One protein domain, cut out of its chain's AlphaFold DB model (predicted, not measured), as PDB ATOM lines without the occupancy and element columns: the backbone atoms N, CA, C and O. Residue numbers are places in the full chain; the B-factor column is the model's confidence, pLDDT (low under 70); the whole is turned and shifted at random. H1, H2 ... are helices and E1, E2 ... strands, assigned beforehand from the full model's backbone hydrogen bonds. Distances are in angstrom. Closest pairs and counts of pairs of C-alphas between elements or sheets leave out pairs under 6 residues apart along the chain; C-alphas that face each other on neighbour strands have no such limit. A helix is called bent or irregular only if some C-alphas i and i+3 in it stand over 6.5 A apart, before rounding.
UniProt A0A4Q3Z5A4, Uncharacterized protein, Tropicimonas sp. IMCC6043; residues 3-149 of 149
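What this domain is: This is residues 3 to 149 of the 149 residues of an uncharacterized protein of Tropicimonas sp. IMCC6043 (UniProt A0A4Q3Z5A4). One twisted sheet of seven strands curls like part of a barrel and folds back on itself, E4, E5, E3 and E2 facing E6 and E7 with E1 as hinge; the long helix H1 packs slantwise over E1 and E6, and the short H2 packs along E3. The long E1 and E2 hairpin reaches one end of the domain, and H1 begins at the other. The 147 printed residues include, in order, H1 E1 E2 E3 E4 E5 H2 E6 E7; the sheet, E4 E5 E3 E2 E1 E6 E7, is mixed, as is the class. The whole is compact, radius of gyration of the C-alphas 16.1 A, spanning 51 by 44 by 30 A.

How they stand to each other: Start with H1, residues 3 to 31, on the sheet at a height of 8.2 A; its closest C-alpha pair with E1, residues 38 to 59, is Ile 22 and Ala 38, 7.1 A. E1 bends by 113 degrees at residue 54 and forms a hairpin with E2, residues 65 to 77; N 53 and O 70 are 2.8 A apart. E3, residues 85 to 91, completes a meander, each strand the antiparallel neighbour of the one before, with N 71 and O 88 at 2.8 A. Next comes the hairpin of E4, residues 100 to 102, and E5, residues 107 to 113, with N 109 and O 100 at 2.8 A; E5 is parallel to E3, N 87 and O 108 at 2.8 A. H2, residues 114 to 123, is irregular, C-alphas 115 and 118 being 7.3 A apart; it is on the sheet at a height of 7.6 A, only just over E3 with 3 C-alphas, the closest C-alphas being those of Phe 90 and Trp 114, 4.7 A. E6, residues 128 to 136, is antiparallel to E1, N 43 and O 133 at 2.9 A, and forms a hairpin with E7, residues 141 to 148, N 130 and O 146 at 2.8 A. H1 and H2 are apart. In H1 every O i to N i+4 pair is within hydrogen-bond range, in H2 4 of 6.

Where its parts are: Find C-alpha 3 at (-44.478, -39.711, -18.314); H1 runs 42.7 A from there. E1 measures 35.8 A, E2 34.9 A and E6 26.0 A. E7 ends at C-alpha 148, (-28.415, -49.322, -13.472).

The domain as a whole: The farthest C-alphas, Arg 5 and Gly 63, are 54.1 A apart. The printed part has no cut and no long link. Look for pLDDT under 70 at residues 3 to 12 and 55 to 67.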
ATOM      1  N   THR A   3     -45.917 -39.521 -18.063       56.62
ATOM      2  CA  THR A   3     -44.478 -39.711 -18.314       56.62
ATOM      3  C   THR A   3     -43.587 -38.837 -17.423       56.62
ATOM      4  O   THR A   3     -42.618 -39.340 -16.867       56.62
ATOM      5  N   GLY A   4     -43.966 -37.576 -17.177       59.91
ATOM      6  CA  GLY A   4     -43.137 -36.634 -16.409       59.91
ATOM      7  C   GLY A   4     -42.971 -36.972 -14.919       59.91
ATOM      8  O   GLY A   4     -41.903 -36.754 -14.361       59.91
ATOM      9  N   ARG A   5     -43.984 -37.561 -14.261       60.16
ATOM     10  CA  ARG A   5     -43.864 -37.984 -12.847       60.16
ATOM     11  C   ARG A   5     -42.948 -39.193 -12.676       60.16
ATOM     12  O   ARG A   5     -42.214 -39.263 -11.698       60.16
ATOM     13  N   ALA A   6     -42.995 -40.140 -13.613       63.12
ATOM     14  CA  ALA A   6     -42.155 -41.330 -13.562       63.12
ATOM     15  C   ALA A   6     -40.684 -41.000 -13.843       63.12
ATOM     16  O   ALA A   6     -39.811 -41.574 -13.200       63.12
ATOM     17  N   GLU A   7     -40.402 -40.077 -14.767       61.50
ATOM     18  CA  GLU A   7     -39.036 -39.594 -14.999       61.50
ATOM     19  C   GLU A   7     -38.507 -38.798 -13.804       61.50
ATOM     20  O   GLU A   7     -37.450 -39.141 -13.287       61.50
ATOM     21  N   MET A   8     -39.278 -37.842 -13.278       61.44
ATOM     22  CA  MET A   8     -38.879 -37.045 -12.111       61.44
ATOM     23  C   MET A   8     -38.608 -37.905 -10.865       61.44
ATOM     24  O   MET A   8     -37.582 -37.727 -10.216       61.44
ATOM     25  N   ASN A   9     -39.463 -38.892 -10.566       69.06
ATOM     26  CA  ASN A   9     -39.218 -39.821  -9.457       69.06
ATOM     27  C   ASN A   9     -37.920 -40.618  -9.642       69.06
ATOM     28  O   ASN A   9     -37.255 -40.935  -8.666       69.06
ATOM     29  N   ARG A  10     -37.551 -40.960 -10.880       67.50
ATOM     30  CA  ARG A  10     -36.314 -41.703 -11.157       67.50
ATOM     31  C   ARG A  10     -35.080 -40.823 -11.054       67.50
ATOM     32  O   ARG A  10     -34.039 -41.316 -10.639       67.50
ATOM     33  N   THR A  11     -35.190 -39.553 -11.427       67.75
ATOM     34  CA  THR A  11     -34.097 -38.598 -11.259       67.75
ATOM     35  C   THR A  11     -33.817 -38.336  -9.779       67.75
ATOM     36  O   THR A  11     -32.662 -38.302  -9.382       67.75
ATOM     37  N   ILE A  12     -34.856 -38.270  -8.943       69.81
ATOM     38  CA  ILE A  12     -34.689 -38.186  -7.484       69.81
ATOM     39  C   ILE A  12     -33.966 -39.437  -6.951       69.81
ATOM     40  O   ILE A  12     -33.015 -39.318  -6.190       69.81
ATOM     41  N   VAL A  13     -34.328 -40.631  -7.438       84.25
ATOM     42  CA  VAL A  13     -33.677 -41.887  -7.020       84.25
ATOM     43  C   VAL A  13     -32.175 -41.918  -7.329       84.25
ATOM     44  O   VAL A  13     -31.428 -42.469  -6.524       84.25
ATOM     45  N   VAL A  14     -31.717 -41.351  -8.455       88.81
ATOM     46  CA  VAL A  14     -30.272 -41.315  -8.736       88.81
ATOM     47  C   VAL A  14     -29.545 -40.294  -7.867       88.81
ATOM     48  O   VAL A  14     -28.447 -40.585  -7.415       88.81
ATOM     49  N   GLU A  15     -30.135 -39.129  -7.586       92.19
ATOM     50  CA  GLU A  15     -29.500 -38.157  -6.687       92.19
ATOM     51  C   GLU A  15     -29.318 -38.748  -5.284       92.19
ATOM     52  O   GLU A  15     -28.222 -38.654  -4.737       92.19
ATOM     53  N   ASP A  16     -30.329 -39.457  -4.770       92.25
ATOM     54  CA  ASP A  16     -30.243 -40.185  -3.499       92.25
ATOM     55  C   ASP A  16     -29.173 -41.291  -3.532       92.25
ATOM     56  O   ASP A  16     -28.523 -41.582  -2.529       92.25
ATOM     57  N   GLU A  17     -29.001 -41.964  -4.671       91.25
ATOM     58  CA  GLU A  17     -27.982 -43.001  -4.827       91.25
ATOM     59  C   GLU A  17     -26.567 -42.422  -4.857       91.25
ATOM     60  O   GLU A  17     -25.683 -42.955  -4.188       91.25
ATOM     61  N   ILE A  18     -26.365 -41.315  -5.571       92.69
ATOM     62  CA  ILE A  18     -25.088 -40.598  -5.578       92.69
ATOM     63  C   ILE A  18     -24.781 -40.030  -4.192       92.69
ATOM     64  O   ILE A  18     -23.635 -40.098  -3.753       92.69
ATOM     65  N   ASP A  19     -25.782 -39.550  -3.455       93.06
ATOM     66  CA  ASP A  19     -25.586 -39.102  -2.075       93.06
ATOM     67  C   ASP A  19     -25.123 -40.243  -1.163       93.06
ATOM     68  O   ASP A  19     -24.150 -40.075  -0.424       93.06
ATOM     69  N   ARG A  20     -25.694 -41.446  -1.309       93.12
ATOM     70  CA  ARG A  20     -25.182 -42.644  -0.620       93.12
ATOM     71  C   ARG A  20     -23.750 -43.004  -1.029       93.12
ATOM     72  O   ARG A  20     -22.978 -43.454  -0.186       93.12
ATOM     73  N   GLN A  21     -23.370 -42.827  -2.296       92.25
ATOM     74  CA  GLN A  21     -21.986 -43.061  -2.735       92.25
ATOM     75  C   GLN A  21     -21.018 -42.045  -2.121       92.25
ATOM     76  O   GLN A  21     -19.935 -42.421  -1.674       92.25
ATOM     77  N   ILE A  22     -21.409 -40.772  -2.049       93.12
ATOM     78  CA  ILE A  22     -20.622 -39.718  -1.396       93.12
ATOM     79  C   ILE A  22     -20.430 -40.037   0.091       93.12
ATOM     80  O   ILE A  22     -19.316 -39.908   0.597       93.12
ATOM     81  N   GLU A  23     -21.479 -40.477   0.786       93.25
ATOM     82  CA  GLU A  23     -21.387 -40.941   2.177       93.25
ATOM     83  C   GLU A  23     -20.426 -42.124   2.310       93.25
ATOM     84  O   GLU A  23     -19.509 -42.079   3.126       93.25
ATOM     85  N   HIS A  24     -20.553 -43.131   1.443       92.56
ATOM     86  CA  HIS A  24     -19.671 -44.295   1.456       92.56
ATOM     87  C   HIS A  24     -18.192 -43.928   1.259       92.56
ATOM     88  O   HIS A  24     -17.323 -44.464   1.945       92.56
ATOM     89  N   ILE A  25     -17.893 -42.991   0.353       91.69
ATOM     90  CA  ILE A  25     -16.531 -42.480   0.145       91.69
ATOM     91  C   ILE A  25     -16.012 -41.807   1.419       91.69
ATOM     92  O   ILE A  25     -14.869 -42.038   1.809       91.69
ATOM     93  N   ARG A  26     -16.838 -40.998   2.093       92.50
ATOM     94  CA  ARG A  26     -16.441 -40.342   3.348       92.50
ATOM     95  C   ARG A  26     -16.122 -41.357   4.437       92.50
ATOM     96  O   ARG A  26     -15.085 -41.221   5.080       92.50
ATOM     97  N   ASP A  27     -16.965 -42.370   4.599       92.12
ATOM     98  CA  ASP A  27     -16.765 -43.424   5.595       92.12
ATOM     99  C   ASP A  27     -15.484 -44.221   5.310       92.12
ATOM    100  O   ASP A  27     -14.690 -44.478   6.213       92.12
ATOM    101  N   ALA A  28     -15.234 -44.563   4.042       90.81
ATOM    102  CA  ALA A  28     -14.008 -45.245   3.635       90.81
ATOM    103  C   ALA A  28     -12.753 -44.406   3.929       90.81
ATOM    104  O   ALA A  28     -11.746 -44.937   4.399       90.81
ATOM    105  N   MET A  29     -12.819 -43.094   3.692       90.12
ATOM    106  CA  MET A  29     -11.710 -42.177   3.949       90.12
ATOM    107  C   MET A  29     -11.453 -41.956   5.445       90.12
ATOM    108  O   MET A  29     -10.297 -41.902   5.869       90.12
ATOM    109  N   ASP A  30     -12.506 -41.890   6.260       91.06
ATOM    110  CA  ASP A  30     -12.383 -41.811   7.719       91.06
ATOM    111  C   ASP A  30     -11.724 -43.076   8.291       91.06
ATOM    112  O   ASP A  30     -10.774 -42.997   9.069       91.06
ATOM    113  N   LEU A  31     -12.132 -44.259   7.810       91.94
ATOM    114  CA  LEU A  31     -11.500 -45.534   8.170       91.94
ATOM    115  C   LEU A  31     -10.023 -45.613   7.755       91.94
ATOM    116  O   LEU A  31      -9.234 -46.277   8.430       91.94
ATOM    117  N   ALA A  32      -9.637 -44.931   6.674       90.38
ATOM    118  CA  ALA A  32      -8.248 -44.806   6.238       90.38
ATOM    119  C   ALA A  32      -7.432 -43.785   7.061       90.38
ATOM    120  O   ALA A  32      -6.233 -43.634   6.831       90.38
ATOM    121  N   GLY A  33      -8.049 -43.100   8.033       90.81
ATOM    122  CA  GLY A  33      -7.401 -42.087   8.870       90.81
ATOM    123  C   GLY A  33      -7.278 -40.714   8.206       90.81
ATOM    124  O   GLY A  33      -6.564 -39.846   8.710       90.81
ATOM    125  N   GLU A  34      -7.981 -40.495   7.096       90.19
ATOM    126  CA  GLU A  34      -7.973 -39.245   6.342       90.19
ATOM    127  C   GLU A  34      -9.401 -38.697   6.202       90.19
ATOM    128  O   GLU A  34      -9.943 -38.656   5.098       90.19
ATOM    129  N   PRO A  35     -10.034 -38.231   7.294       86.94
ATOM    130  CA  PRO A  35     -11.394 -37.716   7.225       86.94
ATOM    131  C   PRO A  35     -11.494 -36.553   6.229       86.94
ATOM    132  O   PRO A  35     -10.635 -35.655   6.184       86.94
ATOM    133  N   LEU A  36     -12.565 -36.590   5.432       89.81
ATOM    134  CA  LEU A  36     -12.911 -35.599   4.417       89.81
ATOM    135  C   LEU A  36     -14.400 -35.252   4.515       89.81
ATOM    136  O   LEU A  36     -15.263 -36.134   4.552       89.81
ATOM    137  N   ALA A  37     -14.719 -33.958   4.515       90.31
ATOM    138  CA  ALA A  37     -16.091 -33.515   4.299       90.31
ATOM    139  C   ALA A  37     -16.402 -33.426   2.797       90.31
ATOM    140  O   ALA A  37     -15.567 -32.992   1.998       90.31
ATOM    141  N   ALA A  38     -17.623 -33.813   2.420       91.12
ATOM    142  CA  ALA A  38     -18.153 -33.520   1.093       91.12
ATOM    143  C   ALA A  38     -18.507 -32.032   0.993       91.12
ATOM    144  O   ALA A  38     -19.088 -31.452   1.911       91.12
ATOM    145  N   LEU A  39     -18.167 -31.430  -0.139       92.19
ATOM    146  CA  LEU A  39     -18.466 -30.044  -0.464       92.19
ATOM    147  C   LEU A  39     -19.712 -29.967  -1.359       92.19
ATOM    148  O   LEU A  39     -19.995 -30.897  -2.122       92.19
ATOM    149  N   PRO A  40     -20.470 -28.858  -1.302       90.31
ATOM    150  CA  PRO A  40     -21.577 -28.643  -2.224       90.31
ATOM    151  C   PRO A  40     -21.083 -28.529  -3.674       90.31
ATOM    152  O   PRO A  40     -19.922 -28.214  -3.935       90.31
ATOM    153  N   GLY A  41     -22.001 -28.720  -4.624       91.62
ATOM    154  CA  GLY A  41     -21.739 -28.469  -6.044       91.62
ATOM    155  C   GLY A  41     -21.432 -29.703  -6.887       91.62
ATOM    156  O   GLY A  41     -20.989 -29.533  -8.022       91.62
ATOM    157  N   ARG A  42     -21.693 -30.921  -6.379       95.69
ATOM    158  CA  ARG A  42     -21.665 -32.156  -7.185       95.69
ATOM    159  C   ARG A  42     -22.410 -31.970  -8.510       95.69
ATOM    160  O   ARG A  42     -23.398 -31.244  -8.565       95.69
ATOM    161  N   GLN A  43     -21.941 -32.630  -9.560       98.12
ATOM    162  CA  GLN A  43     -22.573 -32.582 -10.877       98.12
ATOM    163  C   GLN A  43     -22.945 -33.988 -11.327       98.12
ATOM    164  O   GLN A  43     -22.142 -34.905 -11.185       98.12
ATOM    165  N   ILE A  44     -24.144 -34.150 -11.882       97.88
ATOM    166  CA  ILE A  44     -24.706 -35.423 -12.329       97.88
ATOM    167  C   ILE A  44     -25.346 -35.215 -13.704       97.88
ATOM    168  O   ILE A  44     -26.295 -34.446 -13.874       97.88
ATOM    169  N   LEU A  45     -24.810 -35.914 -14.697       97.88
ATOM    170  CA  LEU A  45     -25.290 -35.948 -16.070       97.88
ATOM    171  C   LEU A  45     -26.083 -37.232 -16.283       97.88
ATOM    172  O   LEU A  45     -25.502 -38.315 -16.306       97.88
ATOM    173  N   GLN A  46     -27.383 -37.119 -16.530       96.06
ATOM    174  CA  GLN A  46     -28.172 -38.228 -17.051       96.06
ATOM    175  C   GLN A  46     -27.842 -38.426 -18.530       96.06
ATOM    176  O   GLN A  46     -28.204 -37.608 -19.380       96.06
ATOM    177  N   ILE A  47     -27.159 -39.522 -18.851       95.94
ATOM    178  CA  ILE A  47     -26.636 -39.762 -20.194       95.94
ATOM    179  C   ILE A  47     -27.787 -40.141 -21.133       95.94
ATOM    180  O   ILE A  47     -28.588 -41.033 -20.852       95.94
ATOM    181  N   ARG A  48     -27.862 -39.460 -22.281       94.50
ATOM    182  CA  ARG A  48     -28.798 -39.775 -23.374       94.50
ATOM    183  C   ARG A  48     -28.080 -40.380 -24.568       94.50
ATOM    184  O   ARG A  48     -28.629 -41.250 -25.236       94.50
ATOM    185  N   THR A  49     -26.862 -39.917 -24.848       95.00
ATOM    186  CA  THR A  49     -26.030 -40.478 -25.910       95.00
ATOM    187  C   THR A  49     -24.581 -40.612 -25.465       95.00
ATOM    188  O   THR A  49     -24.059 -39.758 -24.749       95.00
ATOM    189  N   ALA A  50     -23.936 -41.676 -25.934       94.62
ATOM    190  CA  ALA A  50     -22.514 -41.929 -25.783       94.62
ATOM    191  C   ALA A  50     -21.910 -42.122 -27.178       94.62
ATOM    192  O   ALA A  50     -22.416 -42.916 -27.974       94.62
ATOM    193  N   ARG A  51     -20.853 -41.376 -27.500       92.19
ATOM    194  CA  ARG A  51     -20.144 -41.478 -28.781       92.19
ATOM    195  C   ARG A  51     -18.687 -41.811 -28.536       92.19
ATOM    196  O   ARG A  51     -17.992 -41.062 -27.856       92.19
ATOM    197  N   TYR A  52     -18.239 -42.924 -29.100       89.19
ATOM    198  CA  TYR A  52     -16.856 -43.372 -29.006       89.19
ATOM    199  C   TYR A  52     -15.994 -42.702 -30.081       89.19
ATOM    200  O   TYR A  52     -16.390 -42.611 -31.244       89.19
ATOM    201  N   HIS A  53     -14.809 -42.253 -29.687       85.81
ATOM    202  CA  HIS A  53     -13.823 -41.618 -30.548       85.81
ATOM    203  C   HIS A  53     -12.464 -42.292 -30.350       85.81
ATOM    204  O   HIS A  53     -12.026 -42.482 -29.221       85.81
ATOM    205  N   THR A  54     -11.782 -42.624 -31.449       75.31
ATOM    206  CA  THR A  54     -10.463 -43.288 -31.434       75.31
ATOM    207  C   THR A  54      -9.319 -42.413 -31.933       75.31
ATOM    208  O   THR A  54      -8.166 -42.799 -31.805       75.31
ATOM    209  N   ALA A  55      -9.613 -41.260 -32.539       62.97
ATOM    210  CA  ALA A  55      -8.657 -40.510 -33.356       62.97
ATOM    211  C   ALA A  55      -8.171 -39.197 -32.712       62.97
ATOM    212  O   ALA A  55      -7.834 -38.250 -33.423       62.97
ATOM    213  N   GLY A  56      -8.151 -39.100 -31.380       59.16
ATOM    214  CA  GLY A  56      -7.602 -37.922 -30.710       59.16
ATOM    215  C   GLY A  56      -6.083 -37.892 -30.842       59.16
ATOM    216  O   GLY A  56      -5.420 -38.630 -30.126       59.16
ATOM    217  N   PHE A  57      -5.535 -37.074 -31.746       59.66
ATOM    218  CA  PHE A  57      -4.094 -36.809 -31.794       59.66
ATOM    219  C   PHE A  57      -3.678 -36.120 -30.494       59.66
ATOM    220  O   PHE A  57      -4.093 -34.987 -30.236       59.66
ATOM    221  N   ILE A  58      -2.857 -36.794 -29.693       59.19
ATOM    222  CA  ILE A  58      -2.188 -36.190 -28.545       59.19
ATOM    223  C   ILE A  58      -0.697 -36.093 -28.877       59.19
ATOM    224  O   ILE A  58      -0.055 -37.114 -29.154       59.19
ATOM    225  N   PRO A  59      -0.118 -34.880 -28.877       56.44
ATOM    226  CA  PRO A  59       1.326 -34.742 -28.866       56.44
ATOM    227  C   PRO A  59       1.840 -35.310 -27.538       56.44
ATOM    228  O   PRO A  59       1.618 -34.706 -26.491       56.44
ATOM    229  N   SER A  60       2.501 -36.473 -27.548       54.84
ATOM    230  CA  SER A  60       3.183 -36.949 -26.340       54.84
ATOM    231  C   SER A  60       4.449 -36.128 -26.096       54.84
ATOM    232  O   SER A  60       5.152 -35.749 -27.040       54.84
ATOM    233  N   ALA A  61       4.789 -35.899 -24.826       58.28
ATOM    234  CA  ALA A  61       6.050 -35.261 -24.439       58.28
ATOM    235  C   ALA A  61       7.289 -36.053 -24.921       58.28
ATOM    236  O   ALA A  61       8.368 -35.486 -25.067       58.28
ATOM    237  N   ALA A  62       7.119 -37.346 -25.228       60.16
ATOM    238  CA  ALA A  62       8.142 -38.245 -25.765       60.16
ATOM    239  C   ALA A  62       8.198 -38.291 -27.311       60.16
ATOM    240  O   ALA A  62       8.927 -39.103 -27.884       60.16
ATOM    241  N   GLY A  63       7.443 -37.440 -28.015       47.91
ATOM    242  CA  GLY A  63       7.585 -37.224 -29.460       47.91
ATOM    243  C   GLY A  63       6.930 -38.265 -30.376       47.91
ATOM    244  O   GLY A  63       6.986 -38.104 -31.595       47.91
ATOM    245  N   ARG A  64       6.265 -39.303 -29.845       53.28
ATOM    246  CA  ARG A  64       5.383 -40.166 -30.653       53.28
ATOM    247  C   ARG A  64       3.943 -39.657 -30.570       53.28
ATOM    248  O   ARG A  64       3.423 -39.576 -29.459       53.28
ATOM    249  N   PRO A  65       3.296 -39.326 -31.698       52.84
ATOM    250  CA  PRO A  65       1.855 -39.118 -31.744       52.84
ATOM    251  C   PRO A  65       1.133 -40.331 -31.169       52.84
ATOM    252  O   PRO A  65       1.361 -41.449 -31.634       52.84
ATOM    253  N   THR A  66       0.272 -40.122 -30.179       58.84
ATOM    254  CA  THR A  66      -0.623 -41.171 -29.689       58.84
ATOM    255  C   THR A  66      -2.052 -40.825 -30.083       58.84
ATOM    256  O   THR A  66      -2.418 -39.656 -30.244       58.84
ATOM    257  N   SER A  67      -2.851 -41.859 -30.322       64.12
ATOM    258  CA  SER A  67      -4.290 -41.744 -30.510       64.12
ATOM    259  C   SER A  67      -4.965 -42.135 -29.200       64.12
ATOM    260  O   SER A  67      -4.863 -43.293 -28.795       64.12
ATOM    261  N   GLN A  68      -5.635 -41.197 -28.537       76.88
ATOM    262  CA  GLN A  68      -6.370 -41.498 -27.307       76.88
ATOM    263  C   GLN A  68      -7.811 -41.893 -27.628       76.88
ATOM    264  O   GLN A  68      -8.519 -41.172 -28.343       76.88
ATOM    265  N   ALA A  69      -8.251 -43.022 -27.071       85.94
ATOM    266  CA  ALA A  69      -9.650 -43.413 -27.084       85.94
ATOM    267  C   ALA A  69     -10.418 -42.646 -26.002       85.94
ATOM    268  O   ALA A  69      -9.988 -42.558 -24.854       85.94
ATOM    269  N   TYR A  70     -11.571 -42.093 -26.358       92.12
ATOM    270  CA  TYR A  70     -12.435 -41.407 -25.406       92.12
ATOM    271  C   TYR A  70     -13.901 -41.528 -25.806       92.12
ATOM    272  O   TYR A  70     -14.244 -41.756 -26.967       92.12
ATOM    273  N   ILE A  71     -14.779 -41.346 -24.828       94.75
ATOM    274  CA  ILE A  71     -16.222 -41.312 -25.017       94.75
ATOM    275  C   ILE A  71     -16.709 -39.908 -24.705       94.75
ATOM    276  O   ILE A  71     -16.372 -39.337 -23.671       94.75
ATOM    277  N   VAL A  72     -17.506 -39.350 -25.611       96.25
ATOM    278  CA  VAL A  72     -18.256 -38.121 -25.366       96.25
ATOM    279  C   VAL A  72     -19.674 -38.503 -24.990       96.25
ATOM    280  O   VAL A  72     -20.381 -39.141 -25.773       96.25
ATOM    281  N   PHE A  73     -20.089 -38.068 -23.810       97.75
ATOM    282  CA  PHE A  73     -21.451 -38.194 -23.328       97.75
ATOM    283  C   PHE A  73     -22.188 -36.879 -23.515       97.75
ATOM    284  O   PHE A  73     -21.660 -35.808 -23.209       97.75
ATOM    285  N   THR A  74     -23.426 -36.962 -23.979       97.31
ATOM    286  CA  THR A  74     -24.367 -35.844 -23.919       97.31
ATOM    287  C   THR A  74     -25.656 -36.301 -23.271       97.31
ATOM    288  O   THR A  74     -26.041 -37.474 -23.347       97.31
ATOM    289  N   GLY A  75     -26.324 -35.366 -22.614       95.69
ATOM    290  CA  GLY A  75     -27.516 -35.680 -21.863       95.69
ATOM    291  C   GLY A  75     -28.102 -34.460 -21.191       95.69
ATOM    292  O   GLY A  75     -27.947 -33.340 -21.677       95.69
ATOM    293  N   GLU A  76     -28.785 -34.707 -20.087       96.38
ATOM    294  CA  GLU A  76     -29.492 -33.687 -19.327       96.38
ATOM    295  C   GLU A  76     -28.966 -33.674 -17.889       96.38
ATOM    296  O   GLU A  76     -28.668 -34.743 -17.346       96.38
ATOM    297  N   PRO A  77     -28.830 -32.497 -17.262       97.06
ATOM    298  CA  PRO A  77     -28.512 -32.432 -15.847       97.06
ATOM    299  C   PRO A  77     -29.670 -32.983 -15.013       97.06
ATOM    300  O   PRO A  77     -30.843 -32.859 -15.382       97.06
ATOM    301  N   THR A  78     -29.353 -33.540 -13.848       94.62
ATOM    302  CA  THR A  78     -30.357 -33.712 -12.791       94.62
ATOM    303  C   THR A  78     -30.711 -32.347 -12.161       94.62
ATOM    304  O   THR A  78     -29.975 -31.382 -12.365       94.62
ATOM    305  N   PRO A  79     -31.819 -32.207 -11.399       93.94
ATOM    306  CA  PRO A  79     -32.245 -30.927 -10.825       93.94
ATOM    307  C   PRO A  79     -31.197 -30.211  -9.967       93.94
ATOM    308  O   PRO A  79     -31.195 -28.984  -9.922       93.94
ATOM    309  N   SER A  80     -30.316 -30.955  -9.292       93.44
ATOM    310  CA  SER A  80     -29.227 -30.385  -8.486       93.44
ATOM    311  C   SER A  80     -27.980 -29.987  -9.290       93.44
ATOM    312  O   SER A  80     -27.003 -29.526  -8.705       93.44
ATOM    313  N   SER A  81     -27.984 -30.176 -10.612       96.50
ATOM    314  CA  SER A  81     -26.803 -30.058 -11.469       96.50
ATOM    315  C   SER A  81     -26.989 -29.114 -12.652       96.50
ATOM    316  O   SER A  81     -28.092 -28.786 -13.072       96.50
ATOM    317  N   ASP A  82     -25.858 -28.718 -13.228       97.25
ATOM    318  CA  ASP A  82     -25.757 -27.843 -14.393       97.25
ATOM    319  C   ASP A  82     -25.034 -28.491 -15.581       97.25
ATOM    320  O   ASP A  82     -25.049 -27.925 -16.677       97.25
ATOM    321  N   VAL A  83     -24.390 -29.644 -15.374       98.12
ATOM    322  CA  VAL A  83     -23.638 -30.375 -16.400       98.12
ATOM    323  C   VAL A  83     -24.512 -30.752 -17.597       98.12
ATOM    324  O   VAL A  83     -25.623 -31.254 -17.468       98.12
ATOM    325  N   THR A  84     -23.975 -30.567 -18.799       97.88
ATOM    326  CA  THR A  84     -24.652 -30.941 -20.052       97.88
ATOM    327  C   THR A  84     -23.843 -31.933 -20.881       97.88
ATOM    328  O   THR A  84     -24.344 -32.508 -21.855       97.88
ATOM    329  N   ARG A  85     -22.579 -32.155 -20.505       98.19
ATOM    330  CA  ARG A  85     -21.636 -32.958 -21.273       98.19
ATOM    331  C   ARG A  85     -20.653 -33.705 -20.378       98.19
ATOM    332  O   ARG A  85     -20.274 -33.236 -19.311       98.19
ATOM    333  N   GLY A  86     -20.217 -34.865 -20.845       98.19
ATOM    334  CA  GLY A  86     -19.179 -35.665 -20.208       98.19
ATOM    335  C   GLY A  86     -18.110 -36.083 -21.209       98.19
ATOM    336  O   GLY A  86     -18.409 -36.311 -22.383       98.19
ATOM    337  N   ILE A  87     -16.868 -36.198 -20.755       97.38
ATOM    338  CA  ILE A  87     -15.792 -36.855 -21.493       97.38
ATOM    339  C   ILE A  87     -15.140 -37.875 -20.566       97.38
ATOM    340  O   ILE A  87     -14.640 -37.507 -19.508       97.38
ATOM    341  N   LEU A  88     -15.099 -39.136 -20.991       97.00
ATOM    342  CA  LEU A  88     -14.298 -40.174 -20.344       97.00
ATOM    343  C   LEU A  88     -13.158 -40.559 -21.272       97.00
ATOM    344  O   LEU A  88     -13.390 -40.913 -22.428       97.00
ATOM    345  N   ARG A  89     -11.929 -40.448 -20.780       94.44
ATOM    346  CA  ARG A  89     -10.698 -40.720 -21.522       94.44
ATOM    347  C   ARG A  89     -10.089 -42.013 -21.024       94.44
ATOM    348  O   ARG A  89      -9.954 -42.187 -19.819       94.44
ATOM    349  N   PHE A  90      -9.700 -42.875 -21.953       92.00
ATOM    350  CA  PHE A  90      -8.914 -44.057 -21.640       92.00
ATOM    351  C   PHE A  90      -7.439 -43.719 -21.792       92.00
ATOM    352  O   PHE A  90      -7.008 -43.314 -22.875       92.00
ATOM    353  N   VAL A  91      -6.693 -43.849 -20.704       90.19
ATOM    354  CA  VAL A  91      -5.292 -43.432 -20.603       90.19
ATOM    355  C   VAL A  91      -4.436 -44.538 -19.998       90.19
ATOM    356  O   VAL A  91      -4.970 -45.520 -19.484       90.19
ATOM    357  N   SER A  92      -3.115 -44.428 -20.093       86.94
ATOM    358  CA  SER A  92      -2.221 -45.249 -19.274       86.94
ATOM    359  C   SER A  92      -2.123 -44.696 -17.850       86.94
ATOM    360  O   SER A  92      -2.462 -43.540 -17.602       86.94
ATOM    361  N   ASP A  93      -1.663 -45.527 -16.914       85.00
ATOM    362  CA  ASP A  93      -1.511 -45.180 -15.494       85.00
ATOM    363  C   ASP A  93      -0.719 -43.874 -15.263       85.00
ATOM    364  O   ASP A  93      -1.099 -43.041 -14.444       85.00
ATOM    365  N   ASP A  94       0.325 -43.625 -16.060       86.69
ATOM    366  CA  ASP A  94       1.156 -42.414 -15.999       86.69
ATOM    367  C   ASP A  94       0.461 -41.139 -16.513       86.69
ATOM    368  O   ASP A  94       0.933 -40.028 -16.269       86.69
ATOM    369  N   GLU A  95      -0.667 -41.289 -17.204       88.56
ATOM    370  CA  GLU A  95      -1.488 -40.206 -17.749       88.56
ATOM    371  C   GLU A  95      -2.796 -39.994 -16.960       88.56
ATOM    372  O   GLU A  95      -3.621 -39.156 -17.349       88.56
ATOM    373  N   LEU A  96      -3.008 -40.733 -15.862       90.69
ATOM    374  CA  LEU A  96      -4.172 -40.558 -14.994       90.69
ATOM    375  C   LEU A  96      -4.205 -39.152 -14.391       90.69
ATOM    376  O   LEU A  96      -3.202 -38.595 -13.945       90.69
ATOM    377  N   GLN A  97      -5.404 -38.577 -14.364       93.56
ATOM    378  CA  GLN A  97      -5.658 -37.272 -13.770       93.56
ATOM    379  C   GLN A  97      -6.884 -37.333 -12.874       93.56
ATOM    380  O   GLN A  97      -7.828 -38.091 -13.113       93.56
ATOM    381  N   THR A  98      -6.879 -36.467 -11.869       94.38
ATOM    382  CA  THR A  98      -8.025 -36.208 -11.008       94.38
ATOM    383  C   THR A  98      -9.241 -35.786 -11.850       94.38
ATOM    384  O   THR A  98      -9.118 -34.866 -12.669       94.38
ATOM    385  N   PRO A  99     -10.421 -36.409 -11.667       97.12
ATOM    386  CA  PRO A  99     -11.647 -35.986 -12.334       97.12
ATOM    387  C   PRO A  99     -11.924 -34.497 -12.126       97.12
ATOM    388  O   PRO A  99     -11.668 -33.939 -11.056       97.12
ATOM    389  N   SER A 100     -12.477 -33.835 -13.137       97.38
ATOM    390  CA  SER A 100     -12.727 -32.393 -13.077       97.38
ATOM    391  C   SER A 100     -14.058 -31.996 -13.697       97.38
ATOM    392  O   SER A 100     -14.636 -32.712 -14.514       97.38
ATOM    393  N   TYR A 101     -14.539 -30.821 -13.299       98.06
ATOM    394  CA  TYR A 101     -15.705 -30.173 -13.881       98.06
ATOM    395  C   TYR A 101     -15.313 -28.799 -14.418       98.06
ATOM    396  O   TYR A 101     -14.862 -27.933 -13.670       98.06
ATOM    397  N   ASP A 102     -15.502 -28.599 -15.718       97.56
ATOM    398  CA  ASP A 102     -15.397 -27.291 -16.351       97.56
ATOM    399  C   ASP A 102     -16.766 -26.608 -16.286       97.56
ATOM    400  O   ASP A 102     -17.680 -26.958 -17.036       97.56
ATOM    401  N   ALA A 103     -16.908 -25.629 -15.391       96.50
ATOM    402  CA  ALA A 103     -18.152 -24.888 -15.209       96.50
ATOM    403  C   ALA A 103     -18.508 -23.994 -16.410       96.50
ATOM    404  O   ALA A 103     -19.691 -23.770 -16.671       96.50
ATOM    405  N   ALA A 104     -17.518 -23.506 -17.166       97.19
ATOM    406  CA  ALA A 104     -17.760 -22.670 -18.340       97.19
ATOM    407  C   ALA A 104     -18.319 -23.504 -19.501       97.19
ATOM    408  O   ALA A 104     -19.216 -23.058 -20.213       97.19
ATOM    409  N   GLN A 105     -17.812 -24.728 -19.665       97.12
ATOM    410  CA  GLN A 105     -18.274 -25.676 -20.682       97.12
ATOM    411  C   GLN A 105     -19.333 -26.658 -20.168       97.12
ATOM    412  O   GLN A 105     -19.767 -27.529 -20.925       97.12
ATOM    413  N   LYS A 106     -19.720 -26.566 -18.889       98.19
ATOM    414  CA  LYS A 106     -20.640 -27.491 -18.208       98.19
ATOM    415  C   LYS A 106     -20.287 -28.960 -18.478       98.19
ATOM    416  O   LYS A 106     -21.153 -29.772 -18.810       98.19
ATOM    417  N   THR A 107     -18.993 -29.282 -18.397       98.62
ATOM    418  CA  THR A 107     -18.439 -30.574 -18.827       98.62
ATOM    419  C   THR A 107     -17.729 -31.295 -17.685       98.62
ATOM    420  O   THR A 107     -16.784 -30.758 -17.113       98.62
ATOM    421  N   ILE A 108     -18.130 -32.537 -17.406       98.62
ATOM    422  CA  ILE A 108     -17.376 -33.460 -16.544       98.62
ATOM    423  C   ILE A 108     -16.281 -34.138 -17.373       98.62
ATOM    424  O   ILE A 108     -16.533 -34.570 -18.501       98.62
ATOM    425  N   GLN A 109     -15.080 -34.256 -16.818       98.00
ATOM    426  CA  GLN A 109     -13.958 -34.972 -17.415       98.00
ATOM    427  C   GLN A 109     -13.443 -36.037 -16.449       98.00
ATOM    428  O   GLN A 109     -13.149 -35.734 -15.293       98.00
ATOM    429  N   ILE A 110     -13.339 -37.272 -16.934       97.31
ATOM    430  CA  ILE A 110     -12.831 -38.425 -16.186       97.31
ATOM    431  C   ILE A 110     -11.721 -39.082 -17.003       97.31
ATOM    432  O   ILE A 110     -11.848 -39.259 -18.218       97.31
ATOM    433  N   TRP A 111     -10.643 -39.454 -16.323       95.12
ATOM    434  CA  TRP A 111      -9.541 -40.235 -16.864       95.12
ATOM    435  C   TRP A 111      -9.586 -41.603 -16.205       95.12
ATOM    436  O   TRP A 111      -9.618 -41.703 -14.983       95.12
ATOM    437  N   VAL A 112      -9.642 -42.644 -17.023       93.31
ATOM    438  CA  VAL A 112      -9.738 -44.028 -16.576       93.31
ATOM    439  C   VAL A 112      -8.615 -44.804 -17.237       93.31
ATOM    440  O   VAL A 112      -8.338 -44.607 -18.422       93.31
ATOM    441  N   ASP A 113      -7.984 -45.701 -16.488       91.19
ATOM    442  CA  ASP A 113      -6.993 -46.599 -17.063       91.19
ATOM    443  C   ASP A 113      -7.635 -47.447 -18.182       91.19
ATOM    444  O   ASP A 113      -8.767 -47.931 -18.067       91.19
ATOM    445  N   TRP A 114      -6.928 -47.602 -19.302       88.62
ATOM    446  CA  TRP A 114      -7.407 -48.316 -20.487       88.62
ATOM    447  C   TRP A 114      -7.819 -49.772 -20.208       88.62
ATOM    448  O   TRP A 114      -8.643 -50.329 -20.935       88.62
ATOM    449  N   THR A 115      -7.304 -50.392 -19.147       90.00
ATOM    450  CA  THR A 115      -7.697 -51.740 -18.717       90.00
ATOM    451  C   THR A 115      -9.178 -51.830 -18.332       90.00
ATOM    452  O   THR A 115      -9.790 -52.888 -18.492       90.00
ATOM    453  N   TYR A 116      -9.806 -50.719 -17.933       90.62
ATOM    454  CA  TYR A 116     -11.231 -50.654 -17.593       90.62
ATOM    455  C   TYR A 116     -12.156 -50.434 -18.796       90.62
ATOM    456  O   TYR A 116     -13.374 -50.362 -18.616       90.62
ATOM    457  N   VAL A 117     -11.635 -50.364 -20.031       89.75
ATOM    458  CA  VAL A 117     -12.461 -50.189 -21.244       89.75
ATOM    459  C   VAL A 117     -13.607 -51.196 -21.289       89.75
ATOM    460  O   VAL A 117     -14.747 -50.809 -21.530       89.75
ATOM    461  N   HIS A 118     -13.338 -52.475 -21.019       90.81
ATOM    462  CA  HIS A 118     -14.378 -53.505 -21.046       90.81
ATOM    463  C   HIS A 118     -15.496 -53.222 -20.042       90.81
ATOM    464  O   HIS A 118     -16.664 -53.293 -20.409       90.81
ATOM    465  N   MET A 119     -15.143 -52.838 -18.814       92.69
ATOM    466  CA  MET A 119     -16.117 -52.493 -17.781       92.69
ATOM    467  C   MET A 119     -16.984 -51.308 -18.211       92.69
ATOM    468  O   MET A 119     -18.206 -51.402 -18.151       92.69
ATOM    469  N   VAL A 120     -16.371 -50.238 -18.725       93.62
ATOM    470  CA  VAL A 120     -17.099 -49.053 -19.205       93.62
ATOM    471  C   VAL A 120     -18.041 -49.414 -20.354       93.62
ATOM    472  O   VAL A 120     -19.196 -48.998 -20.366       93.62
ATOM    473  N   ILE A 121     -17.586 -50.216 -21.319       91.31
ATOM    474  CA  ILE A 121     -18.430 -50.636 -22.445       91.31
ATOM    475  C   ILE A 121     -19.591 -51.526 -21.982       91.31
ATOM    476  O   ILE A 121     -20.695 -51.365 -22.499       91.31
ATOM    477  N   GLU A 122     -19.383 -52.430 -21.019       93.06
ATOM    478  CA  GLU A 122     -20.475 -53.226 -20.439       93.06
ATOM    479  C   GLU A 122     -21.472 -52.350 -19.677       93.06
ATOM    480  O   GLU A 122     -22.675 -52.471 -19.911       93.06
ATOM    481  N   GLN A 123     -20.993 -51.413 -18.850       92.88
ATOM    482  CA  GLN A 123     -21.858 -50.457 -18.160       92.88
ATOM    483  C   GLN A 123     -22.737 -49.716 -19.163       92.88
ATOM    484  O   GLN A 123     -23.940 -49.655 -18.955       92.88
ATOM    485  N   LEU A 124     -22.192 -49.259 -20.298       92.50
ATOM    486  CA  LEU A 124     -22.950 -48.562 -21.347       92.50
ATOM    487  C   LEU A 124     -24.040 -49.400 -22.036       92.50
ATOM    488  O   LEU A 124     -24.867 -48.835 -22.753       92.50
ATOM    489  N   LYS A 125     -24.097 -50.717 -21.806       92.19
ATOM    490  CA  LYS A 125     -25.209 -51.573 -22.261       92.19
ATOM    491  C   LYS A 125     -26.386 -51.602 -21.293       92.19
ATOM    492  O   LYS A 125     -27.464 -52.044 -21.688       92.19
ATOM    493  N   HIS A 126     -26.191 -51.170 -20.048       92.19
ATOM    494  CA  HIS A 126     -27.267 -51.078 -19.064       92.19
ATOM    495  C   HIS A 126     -28.376 -50.139 -19.539       92.19
ATOM    496  O   HIS A 126     -28.205 -49.344 -20.463       92.19
ATOM    497  N   ARG A 127     -29.551 -50.219 -18.922       87.75
ATOM    498  CA  ARG A 127     -30.675 -49.383 -19.349       87.75
ATOM    499  C   ARG A 127     -30.462 -47.900 -19.038       87.75
ATOM    500  O   ARG A 127     -31.034 -47.050 -19.725       87.75
ATOM    501  N   ARG A 128     -29.724 -47.582 -17.971       88.38
ATOM    502  CA  ARG A 128     -29.521 -46.206 -17.501       88.38
ATOM    503  C   ARG A 128     -28.075 -45.968 -17.110       88.38
ATOM    504  O   ARG A 128     -27.467 -46.816 -16.462       88.38
ATOM    505  N   HIS A 129     -27.581 -44.778 -17.435       92.38
ATOM    506  CA  HIS A 129     -26.217 -44.356 -17.132       92.38
ATOM    507  C   HIS A 129     -26.197 -42.903 -16.702       92.38
ATOM    508  O   HIS A 129     -26.910 -42.057 -17.253       92.38
ATOM    509  N   TYR A 130     -25.330 -42.624 -15.746       95.75
ATOM    510  CA  TYR A 130     -25.116 -41.306 -15.197       95.75
ATOM    511  C   TYR A 130     -23.618 -41.079 -15.077       95.75
ATOM    512  O   TYR A 130     -22.901 -41.926 -14.555       95.75
ATOM    513  N   LEU A 131     -23.142 -39.941 -15.566       97.25
ATOM    514  CA  LEU A 131     -21.790 -39.494 -15.254       97.25
ATOM    515  C   LEU A 131     -21.891 -38.535 -14.084       97.25
ATOM    516  O   LEU A 131     -22.680 -37.594 -14.161       97.25
ATOM    517  N   TRP A 132     -21.104 -38.725 -13.036       97.50
ATOM    518  CA  TRP A 132     -21.130 -37.793 -11.916       97.50
ATOM    519  C   TRP A 132     -19.739 -37.421 -11.427       97.50
ATOM    520  O   TRP A 132     -18.756 -38.097 -11.726       97.50
ATOM    521  N   ILE A 133     -19.671 -36.305 -10.707       98.06
ATOM    522  CA  ILE A 133     -18.484 -35.852  -9.991       98.06
ATOM    523  C   ILE A 133     -18.883 -35.193  -8.668       98.06
ATOM    524  O   ILE A 133     -19.802 -34.371  -8.622       98.06
ATOM    525  N   GLY A 134     -18.184 -35.558  -7.599       96.88
ATOM    526  CA  GLY A 134     -18.271 -34.969  -6.268       96.88
ATOM    527  C   GLY A 134     -16.972 -34.277  -5.870       96.88
ATOM    528  O   GLY A 134     -15.881 -34.658  -6.304       96.88
ATOM    529  N   PHE A 135     -17.106 -33.266  -5.016       95.56
ATOM    530  CA  PHE A 135     -16.005 -32.456  -4.506       95.56
ATOM    531  C   PHE A 135     -15.899 -32.636  -3.001       95.56
ATOM    532  O   PHE A 135     -16.911 -32.709  -2.305       95.56
ATOM    533  N   PHE A 136     -14.675 -32.688  -2.502       95.00
ATOM    534  CA  PHE A 136     -14.384 -32.915  -1.098       95.00
ATOM    535  C   PHE A 136     -13.305 -31.933  -0.645       95.00
ATOM    536  O   PHE A 136     -12.623 -31.293  -1.454       95.00
ATOM    537  N   GLU A 137     -13.164 -31.779   0.667       92.88
ATOM    538  CA  GLU A 137     -12.092 -30.974   1.248       92.88
ATOM    539  C   GLU A 137     -10.701 -31.411   0.762       92.88
ATOM    540  O   GLU A 137     -10.521 -32.473   0.170       92.88
ATOM    541  N   LYS A 138      -9.693 -30.563   1.000       87.94
ATOM    542  CA  LYS A 138      -8.289 -30.803   0.609       87.94
ATOM    543  C   LYS A 138      -8.073 -31.012  -0.903       87.94
ATOM    544  O   LYS A 138      -6.998 -31.430  -1.313       87.94
ATOM    545  N   GLY A 139      -9.057 -30.657  -1.732       86.38
ATOM    546  CA  GLY A 139      -8.957 -30.714  -3.191       86.38
ATOM    547  C   GLY A 139      -9.223 -32.095  -3.791       86.38
ATOM    548  O   GLY A 139      -8.948 -32.288  -4.973       86.38
ATOM    549  N   HIS A 140      -9.760 -33.043  -3.016       90.56
ATOM    550  CA  HIS A 140     -10.147 -34.345  -3.552       90.56
ATOM    551  C   HIS A 140     -11.410 -34.230  -4.407       90.56
ATOM    552  O   HIS A 140     -12.382 -33.560  -4.045       90.56
ATOM    553  N   THR A 141     -11.410 -34.936  -5.530       94.88
ATOM    554  CA  THR A 141     -12.596 -35.124  -6.358       94.88
ATOM    555  C   THR A 141     -12.739 -36.597  -6.693       94.88
ATOM    556  O   THR A 141     -11.756 -37.325  -6.835       94.88
ATOM    557  N   TYR A 142     -13.986 -37.027  -6.813       94.75
ATOM    558  CA  TYR A 142     -14.332 -38.376  -7.234       94.75
ATOM    559  C   TYR A 142     -15.330 -38.251  -8.365       94.75
ATOM    560  O   TYR A 142     -16.265 -37.464  -8.264       94.75
ATOM    561  N   GLY A 143     -15.128 -38.998  -9.441       95.62
ATOM    562  CA  GLY A 143     -16.064 -39.039 -10.550       95.62
ATOM    563  C   GLY A 143     -16.136 -40.436 -11.123       95.62
ATOM    564  O   GLY A 143     -15.125 -41.136 -11.163       95.62
ATOM    565  N   ASP A 144     -17.329 -40.830 -11.550       94.88
ATOM    566  CA  ASP A 144     -17.597 -42.185 -12.014       94.88
ATOM    567  C   ASP A 144     -18.697 -42.228 -13.086       94.88
ATOM    568  O   ASP A 144     -19.533 -41.320 -13.204       94.88
ATOM    569  N   LEU A 145     -18.674 -43.303 -13.878       95.94
ATOM    570  CA  LEU A 145     -19.785 -43.733 -14.713       95.94
ATOM    571  C   LEU A 145     -20.658 -44.701 -13.909       95.94
ATOM    572  O   LEU A 145     -20.428 -45.909 -13.874       95.94
ATOM    573  N   HIS A 146     -21.722 -44.162 -13.330       93.06
ATOM    574  CA  HIS A 146     -22.723 -44.950 -12.631       93.06
ATOM    575  C   HIS A 146     -23.745 -45.520 -13.614       93.06
ATOM    576  O   HIS A 146     -24.130 -44.867 -14.590       93.06
ATOM    577  N   SER A 147     -24.228 -46.734 -13.373       90.75
ATOM    578  CA  SER A 147     -25.226 -47.355 -14.247       90.75
ATOM    579  C   SER A 147     -26.152 -48.305 -13.501       90.75
ATOM    580  O   SER A 147     -25.756 -48.928 -12.522       90.75
ATOM    581  N   ASP A 148     -27.382 -48.425 -13.998       85.25
ATOM    582  CA  ASP A 148     -28.415 -49.322 -13.472       85.25
ATOM    583  C   ASP A 148     -28.845 -50.310 -14.573       85.25
ATOM    584  O   ASP A 148     -29.360 -49.841 -15.604       85.25
ATOM    585  N   PRO A 149     -28.616 -51.627 -14.378       77.25
ATOM    586  CA  PRO A 149     -28.950 -52.688 -15.330       77.25
ATOM    587  C   PRO A 149     -30.365 -52.611 -15.931       77.25
ATOM    588  O   PRO A 149     -31.367 -52.384 -15.209       77.25
TER     589      PRO A 149